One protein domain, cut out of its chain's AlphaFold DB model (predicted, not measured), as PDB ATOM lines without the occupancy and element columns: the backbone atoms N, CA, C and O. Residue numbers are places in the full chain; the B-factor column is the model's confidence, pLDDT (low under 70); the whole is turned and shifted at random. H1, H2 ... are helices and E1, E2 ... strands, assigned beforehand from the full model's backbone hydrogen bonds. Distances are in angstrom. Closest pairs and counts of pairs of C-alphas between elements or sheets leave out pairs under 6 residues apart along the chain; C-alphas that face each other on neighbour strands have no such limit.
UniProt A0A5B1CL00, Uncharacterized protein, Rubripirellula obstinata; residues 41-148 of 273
ATOM      1  N   SER A  41       6.469 -29.644  -8.462       82.19
ATOM      2  CA  SER A  41       7.746 -29.946  -9.123       82.19
ATOM      3  C   SER A  41       8.711 -28.760  -9.223       82.19
ATOM      4  O   SER A  41       9.886 -28.969  -9.514       82.19
ATOM      5  N   GLU A  42       8.230 -27.526  -9.047       82.88
ATOM      6  CA  GLU A  42       9.067 -26.318  -9.014       82.88
ATOM      7  C   GLU A  42       9.538 -25.977  -7.591       82.88
ATOM      8  O   GLU A  42      10.436 -25.149  -7.441       82.88
ATOM      9  N   ILE A  43       8.960 -26.602  -6.559       82.75
ATOM     10  CA  ILE A  43       9.369 -26.402  -5.169       82.75
ATOM     11  C   ILE A  43      10.678 -27.162  -4.920       82.75
ATOM     12  O   ILE A  43      10.727 -28.374  -5.156       82.75
ATOM     13  N   PRO A  44      11.736 -26.500  -4.418       81.06
ATOM     14  CA  PRO A  44      12.945 -27.198  -4.012       81.06
ATOM     15  C   PRO A  44      12.636 -28.158  -2.860       81.06
ATOM     16  O   PRO A  44      11.971 -27.788  -1.891       81.06
ATOM     17  N   ASP A  45      13.149 -29.379  -2.960       82.56
ATOM     18  CA  ASP A  45      13.092 -30.378  -1.894       82.56
ATOM     19  C   ASP A  45      14.416 -30.399  -1.125       82.56
ATOM     20  O   ASP A  45      15.500 -30.236  -1.699       82.56
ATOM     21  N   LYS A  46      14.339 -30.575   0.192       78.19
ATOM     22  CA  LYS A  46      15.506 -30.645   1.066       78.19
ATOM     23  C   LYS A  46      15.345 -31.798   2.047       78.19
ATOM     24  O   LYS A  46      14.748 -31.652   3.110       78.19
ATOM     25  N   ASP A  47      16.054 -32.882   1.733       67.88
ATOM     26  CA  ASP A  47      16.124 -34.152   2.473       67.88
ATOM     27  C   ASP A  47      16.534 -34.043   3.953       67.88
ATOM     28  O   ASP A  47      16.489 -35.030   4.689       67.88
ATOM     29  N   SER A  48      16.981 -32.872   4.421       60.69
ATOM     30  CA  SER A  48      17.612 -32.716   5.737       60.69
ATOM     31  C   SER A  48      16.670 -32.975   6.917       60.69
ATOM     32  O   SER A  48      17.139 -33.062   8.047       60.69
ATOM     33  N   LEU A  49      15.364 -33.079   6.671       58.62
ATOM     34  CA  LEU A  49      14.336 -33.253   7.690       58.62
ATOM     35  C   LEU A  49      13.337 -34.314   7.235       58.62
ATOM     36  O   LEU A  49      12.226 -33.979   6.880       58.62
ATOM     37  N   GLN A  50      13.692 -35.601   7.268       63.28
ATOM     38  CA  GLN A  50      12.715 -36.688   7.048       63.28
ATOM     39  C   GLN A  50      11.915 -37.056   8.315       63.28
ATOM     40  O   GLN A  50      11.131 -38.007   8.320       63.28
ATOM     41  N   VAL A  51      12.105 -36.315   9.411       64.62
ATOM     42  CA  VAL A  51      11.579 -36.643  10.742       64.62
ATOM     43  C   VAL A  51      10.653 -35.526  11.225       64.62
ATOM     44  O   VAL A  51      11.000 -34.747  12.102       64.62
ATOM     45  N   ALA A  52       9.460 -35.438  10.639       73.81
ATOM     46  CA  ALA A  52       8.367 -34.643  11.201       73.81
ATOM     47  C   ALA A  52       7.435 -35.529  12.036       73.81
ATOM     48  O   ALA A  52       7.384 -36.746  11.845       73.81
ATOM     49  N   ALA A  53       6.632 -34.943  12.924       77.50
ATOM     50  CA  ALA A  53       5.598 -35.703  13.627       77.50
ATOM     51  C   ALA A  53       4.659 -36.421  12.633       77.50
ATOM     52  O   ALA A  53       4.257 -35.833  11.629       77.50
ATOM     53  N   ASP A  54       4.274 -37.672  12.910       80.12
ATOM     54  CA  ASP A  54       3.471 -38.521  11.999       80.12
ATOM     55  C   ASP A  54       2.125 -37.909  11.587       80.12
ATOM     56  O   ASP A  54       1.577 -38.233  10.538       80.12
ATOM     57  N   LYS A  55       1.617 -36.958  12.377       84.88
ATOM     58  CA  LYS A  55       0.394 -36.206  12.070       84.88
ATOM     59  C   LYS A  55       0.512 -35.276  10.853       84.88
ATOM     60  O   LYS A  55      -0.515 -34.829  10.344       84.88
ATOM     61  N   PHE A  56       1.726 -34.927  10.425       90.44
ATOM     62  CA  PHE A  56       1.955 -34.058   9.272       90.44
ATOM     63  C   PHE A  56       2.136 -34.892   8.002       90.44
ATOM     64  O   PHE A  56       2.988 -35.778   7.935       90.44
ATOM     65  N   LEU A  57       1.323 -34.585   6.995       92.69
ATOM     66  CA  LEU A  57       1.345 -35.209   5.673       92.69
ATOM     67  C   LEU A  57       2.323 -34.504   4.727       92.69
ATOM     68  O   LEU A  57       2.915 -35.146   3.861       92.69
ATOM     69  N   ALA A  58       2.498 -33.196   4.915       93.00
ATOM     70  CA  ALA A  58       3.524 -32.402   4.258       93.00
ATOM     71  C   ALA A  58       4.027 -31.294   5.197       93.00
ATOM     72  O   ALA A  58       3.235 -30.721   5.951       93.00
ATOM     73  N   VAL A  59       5.326 -31.006   5.143       92.94
ATOM     74  CA  VAL A  59       6.005 -29.945   5.902       92.94
ATOM     75  C   VAL A  59       6.843 -29.117   4.944       92.94
ATOM     76  O   VAL A  59       7.625 -29.670   4.164       92.94
ATOM     77  N   PHE A  60       6.695 -27.801   5.053       93.38
ATOM     78  CA  PHE A  60       7.400 -26.823   4.243       93.38
ATOM     79  C   PHE A  60       8.163 -25.844   5.130       93.38
ATOM     80  O   PHE A  60       7.615 -25.336   6.109       93.38
ATOM     81  N   GLU A  61       9.417 -25.578   4.775       93.00
ATOM     82  CA  GLU A  61      10.174 -24.434   5.285       93.00
ATOM     83  C   GLU A  61       9.823 -23.195   4.458       93.00
ATOM     84  O   GLU A  61       9.691 -23.272   3.236       93.00
ATOM     85  N   ILE A  62       9.682 -22.066   5.146       92.69
ATOM     86  CA  ILE A  62       9.457 -20.749   4.560       92.69
ATOM     87  C   ILE A  62      10.724 -19.920   4.754       92.69
ATOM     88  O   ILE A  62      11.198 -19.766   5.883       92.69
ATOM     89  N   ASP A  63      11.265 -19.368   3.671       87.81
ATOM     90  CA  ASP A  63      12.375 -18.418   3.726       87.81
ATOM     91  C   ASP A  63      12.083 -17.186   2.862       87.81
ATOM     92  O   ASP A  63      12.362 -17.145   1.666       87.81
ATOM     93  N   GLY A  64      11.448 -16.176   3.462       84.44
ATOM     94  CA  GLY A  64      10.935 -15.029   2.714       84.44
ATOM     95  C   GLY A  64       9.820 -15.451   1.754       84.44
ATOM     96  O   GLY A  64       8.726 -15.799   2.197       84.44
ATOM     97  N   ASP A  65      10.101 -15.414   0.454       84.94
ATOM     98  CA  ASP A  65       9.191 -15.886  -0.602       84.94
ATOM     99  C   ASP A  65       9.503 -17.323  -1.059       84.94
ATOM    100  O   ASP A  65       8.756 -17.899  -1.851       84.94
ATOM    101  N   ASP A  66      10.583 -17.929  -0.554       86.44
ATOM    102  CA  ASP A  66      10.913 -19.312  -0.873       86.44
ATOM    103  C   ASP A  66      10.032 -20.267  -0.060       86.44
ATOM    104  O   ASP A  66       9.986 -20.231   1.173       86.44
ATOM    105  N   PHE A  67       9.353 -21.162  -0.777       90.50
ATOM    106  CA  PHE A  67       8.540 -22.241  -0.229       90.50
ATOM    107  C   PHE A  67       9.243 -23.566  -0.523       90.50
ATOM    108  O   PHE A  67       9.311 -23.980  -1.678       90.50
ATOM    109  N   ILE A  68       9.819 -24.203   0.500       90.69
ATOM    110  CA  ILE A  68      10.756 -25.330   0.357       90.69
ATOM    111  C   ILE A  68      10.134 -26.588   0.965       90.69
ATOM    112  O   ILE A  68       9.794 -26.605   2.148       90.69
ATOM    113  N   ALA A  69      10.021 -27.669   0.195       90.44
ATOM    114  CA  ALA A  69       9.551 -28.953   0.707       90.44
ATOM    115  C   ALA A  69      10.619 -29.607   1.601       90.44
ATOM    116  O   ALA A  69      11.809 -29.602   1.288       90.44
ATOM    117  N   LYS A  70      10.190 -30.139   2.750       88.94
ATOM    118  CA  LYS A  70      11.052 -30.851   3.714       88.94
ATOM    119  C   LYS A  70      10.630 -32.287   3.926       88.94
ATOM    120  O   LYS A  70      11.448 -33.197   3.924       88.94
ATOM    121  N   VAL A  71       9.331 -32.461   4.145       89.69
ATOM    122  CA  VAL A  71       8.694 -33.764   4.295       89.69
ATOM    123  C   VAL A  71       7.499 -33.790   3.375       89.69
ATOM    124  O   VAL A  71       6.598 -32.965   3.515       89.69
ATOM    125  N   VAL A  72       7.446 -34.783   2.497       90.75
ATOM    126  CA  VAL A  72       6.257 -35.098   1.705       90.75
ATOM    127  C   VAL A  72       5.939 -36.573   1.904       90.75
ATOM    128  O   VAL A  72       6.608 -37.447   1.364       90.75
ATOM    129  N   ARG A  73       4.918 -36.861   2.717       90.12
ATOM    130  CA  ARG A  73       4.381 -38.222   2.910       90.12
ATOM    131  C   ARG A  73       3.168 -38.495   2.029       90.12
ATOM    132  O   ARG A  73       2.849 -39.646   1.758       90.12
ATOM    133  N   ASP A  74       2.487 -37.435   1.605       91.94
ATOM    134  CA  ASP A  74       1.315 -37.477   0.737       91.94
ATOM    135  C   ASP A  74       1.429 -36.343  -0.295       91.94
ATOM    136  O   ASP A  74       1.322 -35.162   0.041       91.94
ATOM    137  N   GLU A  75       1.661 -36.698  -1.561       91.56
ATOM    138  CA  GLU A  75       1.840 -35.731  -2.656       91.56
ATOM    139  C   GLU A  75       0.607 -34.845  -2.878       91.56
ATOM    140  O   GLU A  75       0.726 -33.665  -3.225       91.56
ATOM    141  N   GLN A  76      -0.596 -35.383  -2.653       92.69
ATOM    142  CA  GLN A  76      -1.822 -34.599  -2.756       92.69
ATOM    143  C   GLN A  76      -1.880 -33.564  -1.631       92.69
ATOM    144  O   GLN A  76      -2.236 -32.416  -1.883       92.69
ATOM    145  N   ALA A  77      -1.522 -33.943  -0.403       93.50
ATOM    146  CA  ALA A  77      -1.416 -33.020   0.719       93.50
ATOM    147  C   ALA A  77      -0.378 -31.931   0.432       93.50
ATOM    148  O   ALA A  77      -0.670 -30.764   0.663       93.50
ATOM    149  N   ALA A  78       0.778 -32.281  -0.135       92.94
ATOM    150  CA  ALA A  78       1.796 -31.304  -0.506       92.94
ATOM    151  C   ALA A  78       1.308 -30.328  -1.592       92.94
ATOM    152  O   ALA A  78       1.451 -29.117  -1.445       92.94
ATOM    153  N   THR A  79       0.636 -30.832  -2.631       92.19
ATOM    154  CA  THR A  79       0.031 -30.001  -3.687       92.19
ATOM    155  C   THR A  79      -1.028 -29.050  -3.123       92.19
ATOM    156  O   THR A  79      -1.084 -27.873  -3.475       92.19
ATOM    157  N   LEU A  80      -1.874 -29.547  -2.218       93.06
ATOM    158  CA  LEU A  80      -2.864 -28.730  -1.518       93.06
ATOM    159  C   LEU A  80      -2.206 -27.707  -0.590       93.06
ATOM    160  O   LEU A  80      -2.720 -26.602  -0.445       93.06
ATOM    161  N   GLY A  81      -1.085 -28.071   0.030       93.69
ATOM    162  CA  GLY A  81      -0.301 -27.189   0.881       93.69
ATOM    163  C   GLY A  81       0.262 -26.007   0.109       93.69
ATOM    164  O   GLY A  81       0.094 -24.878   0.556       93.69
ATOM    165  N   LEU A  82       0.817 -26.253  -1.081       92.62
ATOM    166  CA  LEU A  82       1.239 -25.192  -1.992       92.62
ATOM    167  C   LEU A  82       0.078 -24.247  -2.311       92.62
ATOM    168  O   LEU A  82       0.218 -23.041  -2.152       92.62
ATOM    169  N   TYR A  83      -1.096 -24.775  -2.663       91.69
ATOM    170  CA  TYR A  83      -2.271 -23.928  -2.881       91.69
ATOM    171  C   TYR A  83      -2.614 -23.064  -1.651       91.69
ATOM    172  O   TYR A  83      -2.835 -21.857  -1.776       91.69
ATOM    173  N   GLY A  84      -2.652 -23.675  -0.463       94.62
ATOM    174  CA  GLY A  84      -2.915 -22.962   0.785       94.62
ATOM    175  C   GLY A  84      -1.902 -21.846   1.035       94.62
ATOM    176  O   GLY A  84      -2.297 -20.737   1.389       94.62
ATOM    177  N   TRP A  85      -0.618 -22.114   0.784       95.12
ATOM    178  CA  TRP A  85       0.444 -21.125   0.909       95.12
ATOM    179  C   TRP A  85       0.287 -19.980  -0.091       95.12
ATOM    180  O   TRP A  85       0.248 -18.830   0.321       95.12
ATOM    181  N   GLN A  86       0.066 -20.264  -1.376       93.19
ATOM    182  CA  GLN A  86      -0.147 -19.215  -2.382       93.19
ATOM    183  C   GLN A  86      -1.351 -18.324  -2.060       93.19
ATOM    184  O   GLN A  86      -1.350 -17.124  -2.350       93.19
ATOM    185  N   ARG A  87      -2.390 -18.892  -1.434       95.38
ATOM    186  CA  ARG A  87      -3.510 -18.103  -0.918       95.38
ATOM    187  C   ARG A  87      -3.082 -17.203   0.245       95.38
ATOM    188  O   ARG A  87      -3.500 -16.049   0.259       95.38
ATOM    189  N   ILE A  88      -2.242 -17.679   1.170       95.94
ATOM    190  CA  ILE A  88      -1.635 -16.837   2.217       95.94
ATOM    191  C   ILE A  88      -0.823 -15.708   1.579       95.94
ATOM    192  O   ILE A  88      -1.073 -14.559   1.904       95.94
ATOM    193  N   GLU A  89       0.076 -15.992   0.635       95.19
ATOM    194  CA  GLU A  89       0.906 -14.959  -0.010       95.19
ATOM    195  C   GLU A  89       0.079 -13.890  -0.726       95.19
ATOM    196  O   GLU A  89       0.434 -12.715  -0.739       95.19
ATOM    197  N   THR A  90      -1.055 -14.294  -1.300       94.81
ATOM    198  CA  THR A  90      -1.976 -13.368  -1.964       94.81
ATOM    199  C   THR A  90      -2.681 -12.453  -0.964       94.81
ATOM    200  O   THR A  90      -2.818 -11.256  -1.212       94.81
ATOM    201  N   LEU A  91      -3.141 -13.001   0.164       96.75
ATOM    202  CA  LEU A  91      -3.876 -12.246   1.182       96.75
ATOM    203  C   LEU A  91      -2.955 -11.451   2.121       96.75
ATOM    204  O   LEU A  91      -3.366 -10.417   2.634       96.75
ATOM    205  N   PHE A  92      -1.722 -11.910   2.326       97.31
ATOM    206  CA  PHE A  92      -0.770 -11.370   3.291       97.31
ATOM    207  C   PHE A  92       0.560 -11.057   2.595       97.31
ATOM    208  O   PHE A  92       1.366 -11.969   2.369       97.31
ATOM    209  N   PRO A  93       0.808  -9.774   2.266       95.62
ATOM    210  CA  PRO A  93       2.102  -9.320   1.768       95.62
ATOM    211  C   PRO A  93       3.253  -9.734   2.691       95.62
ATOM    212  O   PRO A  93       3.044  -9.986   3.881       95.62
ATOM    213  N   LEU A  94       4.473  -9.794   2.150       94.25
ATOM    214  CA  LEU A  94       5.643 -10.335   2.850       94.25
ATOM    215  C   LEU A  94       5.856  -9.701   4.235       94.25
ATOM    216  O   LEU A  94       6.141 -10.423   5.189       94.25
ATOM    217  N   GLU A  95       5.658  -8.388   4.390       95.38
ATOM    218  CA  GLU A  95       5.800  -7.708   5.683       95.38
ATOM    219  C   GLU A  95       4.855  -8.241   6.780       95.38
ATOM    220  O   GLU A  95       5.200  -8.184   7.961       95.38
ATOM    221  N   TYR A  96       3.725  -8.846   6.400       96.75
ATOM    222  CA  TYR A  96       2.740  -9.466   7.294       96.75
ATOM    223  C   TYR A  96       2.929 -10.976   7.458       96.75
ATOM    224  O   TYR A  96       2.080 -11.626   8.059       96.75
ATOM    225  N   ARG A  97       4.005 -11.572   6.930       94.94
ATOM    226  CA  ARG A  97       4.293 -13.016   7.065       94.94
ATOM    227  C   ARG A  97       5.778 -13.362   7.218       94.94
ATOM    228  O   ARG A  97       6.122 -14.535   7.275       94.94
ATOM    229  N   ASN A  98       6.656 -12.365   7.312       94.25
ATOM    230  CA  ASN A  98       8.116 -12.526   7.276       94.25
ATOM    231  C   ASN A  98       8.744 -13.287   8.461       94.25
ATOM    232  O   ASN A  98       9.907 -13.673   8.365       94.25
ATOM    233  N   GLU A  99       8.022 -13.506   9.562       93.69
ATOM    234  CA  GLU A  99       8.505 -14.318  10.693       93.69
ATOM    235  C   GLU A  99       7.900 -15.732  10.710       93.69
ATOM    236  O   GLU A  99       8.227 -16.542  11.585       93.69
ATOM    237  N   LEU A 100       7.034 -16.059   9.743       94.38
ATOM    238  CA  LEU A 100       6.623 -17.436   9.503       94.38
ATOM    239  C   LEU A 100       7.786 -18.184   8.857       94.38
ATOM    240  O   LEU A 100       8.288 -17.777   7.813       94.38
ATOM    241  N   VAL A 101       8.187 -19.294   9.464       94.19
ATOM    242  CA  VAL A 101       9.295 -20.131   8.973       94.19
ATOM    243  C   VAL A 101       8.837 -21.529   8.582       94.19
ATOM    244  O   VAL A 101       9.602 -22.278   7.981       94.19
ATOM    245  N   GLN A 102       7.599 -21.903   8.914       94.12
ATOM    246  CA  GLN A 102       7.077 -23.229   8.610       94.12
ATOM    247  C   GLN A 102       5.579 -23.216   8.300       94.12
ATOM    248  O   GLN A 102       4.775 -22.611   9.015       94.12
ATOM    249  N   PHE A 103       5.205 -23.982   7.278       95.38
ATOM    250  CA  PHE A 103       3.822 -24.288   6.940       95.38
ATOM    251  C   PHE A 103       3.618 -25.802   6.847       95.38
ATOM    252  O   PHE A 103       4.405 -26.509   6.221       95.38
ATOM    253  N   ASN A 104       2.547 -26.312   7.454       95.00
ATOM    254  CA  ASN A 104       2.250 -27.743   7.483       95.00
ATOM    255  C   ASN A 104       0.872 -28.070   6.934       95.00
ATOM    256  O   ASN A 104      -0.106 -27.366   7.192       95.00
ATOM    257  N   VAL A 105       0.771 -29.255   6.335       95.31
ATOM    258  CA  VAL A 105      -0.507 -29.908   6.060       95.31
ATOM    259  C   VAL A 105      -0.662 -31.108   6.986       95.31
ATOM    260  O   VAL A 105       0.129 -32.048   6.941       95.31
ATOM    261  N   LEU A 106      -1.682 -31.074   7.839       94.06
ATOM    262  CA  LEU A 106      -1.968 -32.125   8.824       94.06
ATOM    263  C   LEU A 106      -3.058 -33.093   8.347       94.06
ATOM    264  O   LEU A 106      -3.984 -32.711   7.621       94.06
ATOM    265  N   ASP A 107      -2.971 -34.340   8.815       89.69
ATOM    266  CA  ASP A 107      -4.002 -35.368   8.631       89.69
ATOM    267  C   ASP A 107      -5.199 -35.115   9.565       89.69
ATOM    268  O   ASP A 107      -5.399 -35.756  10.597       89.69
ATOM    269  N   GLY A 108      -5.966 -34.074   9.244       82.75
ATOM    270  CA  GLY A 108      -7.136 -33.645  10.000       82.75
ATOM    271  C   GLY A 108      -8.429 -33.968   9.265       82.75
ATOM    272  O   GLY A 108      -8.543 -33.729   8.066       82.75
ATOM    273  N   LYS A 109      -9.444 -34.443  10.001       77.31
ATOM    274  CA  LYS A 109     -10.797 -34.733   9.476       77.31
ATOM    275  C   LYS A 109     -11.803 -33.589   9.670       77.31
ATOM    276  O   LYS A 109     -13.002 -33.799   9.503       77.31
ATOM    277  N   ARG A 110     -11.349 -32.412  10.105       80.50
ATOM    278  CA  ARG A 110     -12.196 -31.258  10.450       80.50
ATOM    279  C   ARG A 110     -11.622 -29.970   9.863       80.50
ATOM    280  O   ARG A 110     -10.465 -29.945   9.450       80.50
ATOM    281  N   TRP A 111     -12.443 -28.923   9.847       74.19
ATOM    282  CA  TRP A 111     -12.045 -27.544   9.566       74.19
ATOM    283  C   TRP A 111     -11.169 -27.040  10.717       74.19
ATOM    284  O   TRP A 111     -11.688 -26.603  11.738       74.19
ATOM    285  N   ALA A 112      -9.858 -27.221  10.599       81.44
ATOM    286  CA  ALA A 112      -8.913 -26.842  11.639       81.44
ATOM    287  C   ALA A 112      -7.649 -26.252  11.019       81.44
ATOM    288  O   ALA A 112      -7.092 -26.816  10.066       81.44
ATOM    289  N   GLY A 113      -7.215 -25.143  11.599       85.88
ATOM    290  CA  GLY A 113      -5.862 -24.641  11.520       85.88
ATOM    291  C   GLY A 113      -5.221 -24.677  12.905       85.88
ATOM    292  O   GLY A 113      -5.888 -24.977  13.895       85.88
ATOM    293  N   PHE A 114      -3.907 -24.488  12.941       89.12
ATOM    294  CA  PHE A 114      -3.167 -24.291  14.177       89.12
ATOM    295  C   PHE A 114      -1.998 -23.348  13.931       89.12
ATOM    296  O   PHE A 114      -1.095 -23.654  13.142       89.12
ATOM    297  N   PHE A 115      -1.968 -22.265  14.687       91.31
ATOM    298  CA  PHE A 115      -0.797 -21.440  14.900       91.31
ATOM    299  C   PHE A 115       0.040 -21.957  16.081       91.31
ATOM    300  O   PHE A 115      -0.469 -22.494  17.065       91.31
ATOM    301  N   SER A 116       1.363 -21.816  15.987       86.25
ATOM    302  CA  SER A 116       2.277 -22.067  17.106       86.25
ATOM    303  C   SER A 116       3.441 -21.073  17.113       86.25
ATOM    304  O   SER A 116       3.936 -20.699  16.047       86.25
ATOM    305  N   GLY A 117       3.835 -20.669  18.328       76.12
ATOM    306  CA  GLY A 117       4.805 -19.608  18.634       76.12
ATOM    307  C   GLY A 117       6.251 -19.850  18.179       76.12
ATOM    308  O   GLY A 117       6.563 -20.869  17.566       76.12
ATOM    309  N   ASP A 118       7.143 -18.922  18.547       69.56
ATOM    310  CA  ASP A 118       8.540 -18.767  18.090       69.56
ATOM    311  C   ASP A 118       9.553 -19.814  18.618       69.56
ATOM    312  O   ASP A 118      10.756 -19.546  18.716       69.56
ATOM    313  N   GLY A 119       9.071 -21.010  18.970       66.69
ATOM    314  CA  GLY A 119       9.838 -22.086  19.600       66.69
ATOM    315  C   GLY A 119      10.429 -23.114  18.631       66.69
ATOM    316  O   GLY A 119      10.579 -22.878  17.435       66.69
ATOM    317  N   ALA A 120      10.771 -24.291  19.171       67.12
ATOM    318  CA  ALA A 120      11.256 -25.414  18.372       67.12
ATOM    319  C   ALA A 120      10.183 -25.861  17.369       67.12
ATOM    320  O   ALA A 120       9.052 -26.183  17.745       67.12
ATOM    321  N   ASN A 121      10.557 -25.889  16.098       81.00
ATOM    322  CA  ASN A 121       9.705 -26.298  14.996       81.00
ATOM    323  C   ASN A 121      10.409 -27.384  14.172       81.00
ATOM    324  O   ASN A 121      11.563 -27.722  14.428       81.00
ATOM    325  N   ASP A 122       9.694 -27.971  13.216       82.50
ATOM    326  CA  ASP A 122      10.185 -29.117  12.444       82.50
ATOM    327  C   ASP A 122      11.166 -28.693  11.332       82.50
ATOM    328  O   ASP A 122      11.519 -29.521  10.498       82.50
ATOM    329  N   VAL A 123      11.578 -27.413  11.290       82.19
ATOM    330  CA  VAL A 123      12.531 -26.860  10.310       82.19
ATOM    331  C   VAL A 123      13.827 -26.326  10.930       82.19
ATOM    332  O   VAL A 123      14.627 -25.709  10.229       82.19
ATOM    333  N   ASP A 124      14.054 -26.570  12.226       82.75
ATOM    334  CA  ASP A 124      15.252 -26.162  12.980       82.75
ATOM    335  C   ASP A 124      15.570 -24.652  12.905       82.75
ATOM    336  O   ASP A 124      16.725 -24.229  13.011       82.75
ATOM    337  N   ARG A 125      14.544 -23.807  12.740       84.88
ATOM    338  CA  ARG A 125      14.682 -22.341  12.716       84.88
ATOM    339  C   ARG A 125      13.887 -21.706  13.836       84.88
ATOM    340  O   ARG A 125      12.843 -22.207  14.220       84.88
ATOM    341  N   LYS A 126      14.334 -20.555  14.331       87.94
ATOM    342  CA  LYS A 126      13.491 -19.741  15.209       87.94
ATOM    343  C   LYS A 126      12.442 -19.017  14.363       87.94
ATOM    344  O   LYS A 126      12.810 -18.353  13.398       87.94
ATOM    345  N   GLY A 127      11.172 -19.128  14.736       91.56
ATOM    346  CA  GLY A 127      10.075 -18.434  14.068       91.56
ATOM    347  C   GLY A 127       8.751 -19.162  14.243       91.56
ATOM    348  O   GLY A 127       8.669 -20.170  14.946       91.56
ATOM    349  N   TYR A 128       7.723 -18.641  13.593       93.88
ATOM    350  CA  TYR A 128       6.357 -19.114  13.760       93.88
ATOM    351  C   TYR A 128       5.984 -20.189  12.752       93.88
ATOM    352  O   TYR A 128       6.531 -20.275  11.647       93.88
ATOM    353  N   ARG A 129       4.996 -20.995  13.135       93.81
ATOM    354  CA  ARG A 129       4.502 -22.097  12.317       93.81
ATOM    355  C   ARG A 129       2.992 -22.062  12.202       93.81
ATOM    356  O   ARG A 129       2.296 -21.996  13.216       93.81
ATOM    357  N   LEU A 130       2.518 -22.240  10.975       95.12
ATOM    358  CA  LEU A 130       1.113 -22.453  10.650       95.12
ATOM    359  C   LEU A 130       0.889 -23.884  10.186       95.12
ATOM    360  O   LEU A 130       1.710 -24.473   9.488       95.12
ATOM    361  N   SER A 131      -0.233 -24.468  10.577       94.69
ATOM    362  CA  SER A 131      -0.633 -25.806  10.154       94.69
ATOM    363  C   SER A 131      -2.092 -25.793   9.728       94.69
ATOM    364  O   SER A 131      -2.920 -25.222  10.423       94.69
ATOM    365  N   ILE A 132      -2.425 -26.451   8.618       95.62
ATOM    366  CA  ILE A 132      -3.792 -26.513   8.087       95.62
ATOM    367  C   ILE A 132      -4.197 -27.962   7.793       95.62
ATOM    368  O   ILE A 132      -3.417 -28.753   7.260       95.62
ATOM    369  N   ALA A 133      -5.436 -28.331   8.128       94.62
ATOM    370  CA  ALA A 133      -6.012 -29.635   7.795       94.62
ATOM    371  C   ALA A 133      -6.109 -29.866   6.280       94.62
ATOM    372  O   ALA A 133      -6.724 -29.077   5.560       94.62
ATOM    373  N   LYS A 134      -5.630 -31.028   5.805       94.75
ATOM    374  CA  LYS A 134      -5.839 -31.483   4.416       94.75
ATOM    375  C   LYS A 134      -7.318 -31.434   4.017       94.75
ATOM    376  O   LYS A 134      -7.644 -31.031   2.903       94.75
ATOM    377  N   PHE A 135      -8.218 -31.817   4.930       93.31
ATOM    378  CA  PHE A 135      -9.665 -31.787   4.702       93.31
ATOM    379  C   PHE A 135     -10.179 -30.401   4.299       93.31
ATOM    380  O   PHE A 135     -10.982 -30.303   3.375       93.31
ATOM    381  N   LEU A 136      -9.698 -29.345   4.961       92.12
ATOM    382  CA  LEU A 136     -10.100 -27.976   4.658       92.12
ATOM    383  C   LEU A 136      -9.669 -27.580   3.237       92.12
ATOM    384  O   LEU A 136     -10.483 -27.104   2.449       92.12
ATOM    385  N   LEU A 137      -8.411 -27.851   2.883       92.75
ATOM    386  CA  LEU A 137      -7.867 -27.546   1.556       92.75
ATOM    387  C   LEU A 137      -8.588 -28.324   0.442       92.75
ATOM    388  O   LEU A 137      -8.820 -27.793  -0.640       92.75
ATOM    389  N   LEU A 138      -8.986 -29.573   0.707       92.62
ATOM    390  CA  LEU A 138      -9.741 -30.402  -0.239       92.62
ATOM    391  C   LEU A 138     -11.135 -29.852  -0.561       92.62
ATOM    392  O   LEU A 138     -11.644 -30.102  -1.655       92.62
ATOM    393  N   LYS A 139     -11.772 -29.170   0.396       92.00
ATOM    394  CA  LYS A 139     -13.138 -28.649   0.249       92.00
ATOM    395  C   LYS A 139     -13.213 -27.373  -0.574       92.00
ATOM    396  O   LYS A 139     -14.287 -27.049  -1.074       92.00
ATOM    397  N   GLU A 140     -12.095 -26.682  -0.732       92.12
ATOM    398  CA  GLU A 140     -12.015 -25.492  -1.558       92.12
ATOM    399  C   GLU A 140     -12.095 -25.857  -3.046       92.12
ATOM    400  O   GLU A 140     -11.261 -26.592  -3.586       92.12
ATOM    401  N   SER A 141     -13.138 -25.360  -3.707       87.88
ATOM    402  CA  SER A 141     -13.464 -25.715  -5.087       87.88
ATOM    403  C   SER A 141     -12.641 -24.924  -6.100       87.88
ATOM    404  O   SER A 141     -12.324 -25.462  -7.160       87.88
ATOM    405  N   ASN A 142     -12.238 -23.692  -5.778       87.06
ATOM    406  CA  ASN A 142     -11.510 -22.813  -6.694       87.06
ATOM    407  C   ASN A 142     -10.017 -22.700  -6.338       87.06
ATOM    408  O   ASN A 142      -9.411 -21.631  -6.347       87.06
ATOM    409  N   ARG A 143      -9.396 -23.843  -6.041       85.00
ATOM    410  CA  ARG A 143      -7.988 -23.932  -5.619       85.00
ATOM    411  C   ARG A 143      -6.936 -23.611  -6.690       85.00
ATOM    412  O   ARG A 143      -5.744 -23.679  -6.433       85.00
ATOM    413  N   HIS A 144      -7.361 -23.324  -7.913       84.06
ATOM    414  CA  HIS A 144      -6.457 -23.003  -9.021       84.06
ATOM    415  C   HIS A 144      -6.338 -21.497  -9.258       84.06
ATOM    416  O   HIS A 144      -5.621 -21.086 -10.159       84.06
ATOM    417  N   ASN A 145      -7.034 -20.678  -8.468       89.56
ATOM    418  CA  ASN A 145      -6.956 -19.229  -8.545       89.56
ATOM    419  C   ASN A 145      -6.704 -18.656  -7.140       89.56
ATOM    420  O   ASN A 145      -7.658 -18.485  -6.378       89.56
ATOM    421  N   PRO A 146      -5.450 -18.348  -6.767       88.56
ATOM    422  CA  PRO A 146      -5.135 -17.772  -5.464       88.56
ATOM    423  C   PRO A 146      -5.697 -16.351  -5.304       88.56
ATOM    424  O   PRO A 146      -5.924 -15.932  -4.175       88.56
ATOM    425  N   SER A 147      -6.026 -15.662  -6.404       91.81
ATOM    426  CA  SER A 147      -6.705 -14.356  -6.447       91.81
ATOM    427  C   SER A 147      -8.234 -14.457  -6.480       91.81
ATOM    428  O   SER A 147      -8.915 -13.463  -6.730       91.81
ATOM    429  N   ARG A 148      -8.813 -15.644  -6.251       93.44
ATOM    430  CA  ARG A 148     -10.271 -15.811  -6.207       93.44
ATOM    431  C   ARG A 148     -10.916 -14.925  -5.139       93.44
ATOM    432  O   ARG A 148     -10.279 -14.561  -4.143       93.44
TER     433      ARG A 148
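What this domain is: This is residues 41 to 148 of the 273 residues of an uncharacterized protein of Rubripirellula obstinata (UniProt A0A5B1CL00). One strongly twisted sheet of five strands has the long helix H1 packed slantwise over one face, over E1 and E3, making two layers; the short helix H2 is on the same face. The printed part has 108 residues, with five named strands and two named helices in the order E1 E2 H1 E3 E4 E5 H2. The mixed sheet runs E2 E1 E3 E5 E4, and the class is mixed, helices and strands. The whole is compact, with a radius of gyration of the C-alphas of 12.8 A and spans of 34 by 31 by 27 A.

Where its parts are: Find C-alpha 56 at (1.955, -34.058, 9.272), where E1, residues 56 to 63, begins its 19.6 A. Then come E2, 66 to 72, 16.7 A; E3, 100 to 106, 17.0 A; E4, 113 to 116; and E5, 128 to 133, 17.3 A. H1, 75 to 91, runs 24.5 A; H2, 134 to 139, ends at C-alpha 139 at (-13.138, -28.649, 0.249).

How they stand to each other: Look first at inner strands E1 and E3, antiparallel, with N 60 and O 103 2.9 A apart. Hairpin E1 and E2 has N 61 and O 68 at 2.8 A. E3 and E5 are parallel, N 104 to O 130 at 2.9 A; hairpin E4 and E5 has N 114 to O 131 at 2.8 A. E2, H1, E3 form a split strand-helix-strand unit, E1 between its strands, with a left-handed crossover. H1's height over the sheet is 8.4 A; the closest C-alphas of H1 and E1 are Ala 78 and Ala 58, 5.2 A. H1 touches H2 with residues 77 to 84 alone, the closest C-alphas being Ala 77 and Lys 134, 6.0 A. In both helices every O i to N i+4 pair is within hydrogen-bond range.

The domain as a whole: The farthest C-alphas, Ser 48 and Arg 148, are 34.7 A apart. The printed part has no cut; the link E4 to E5 is long. Confidence is under 70 at residues 47 to 51 and 118 to 120.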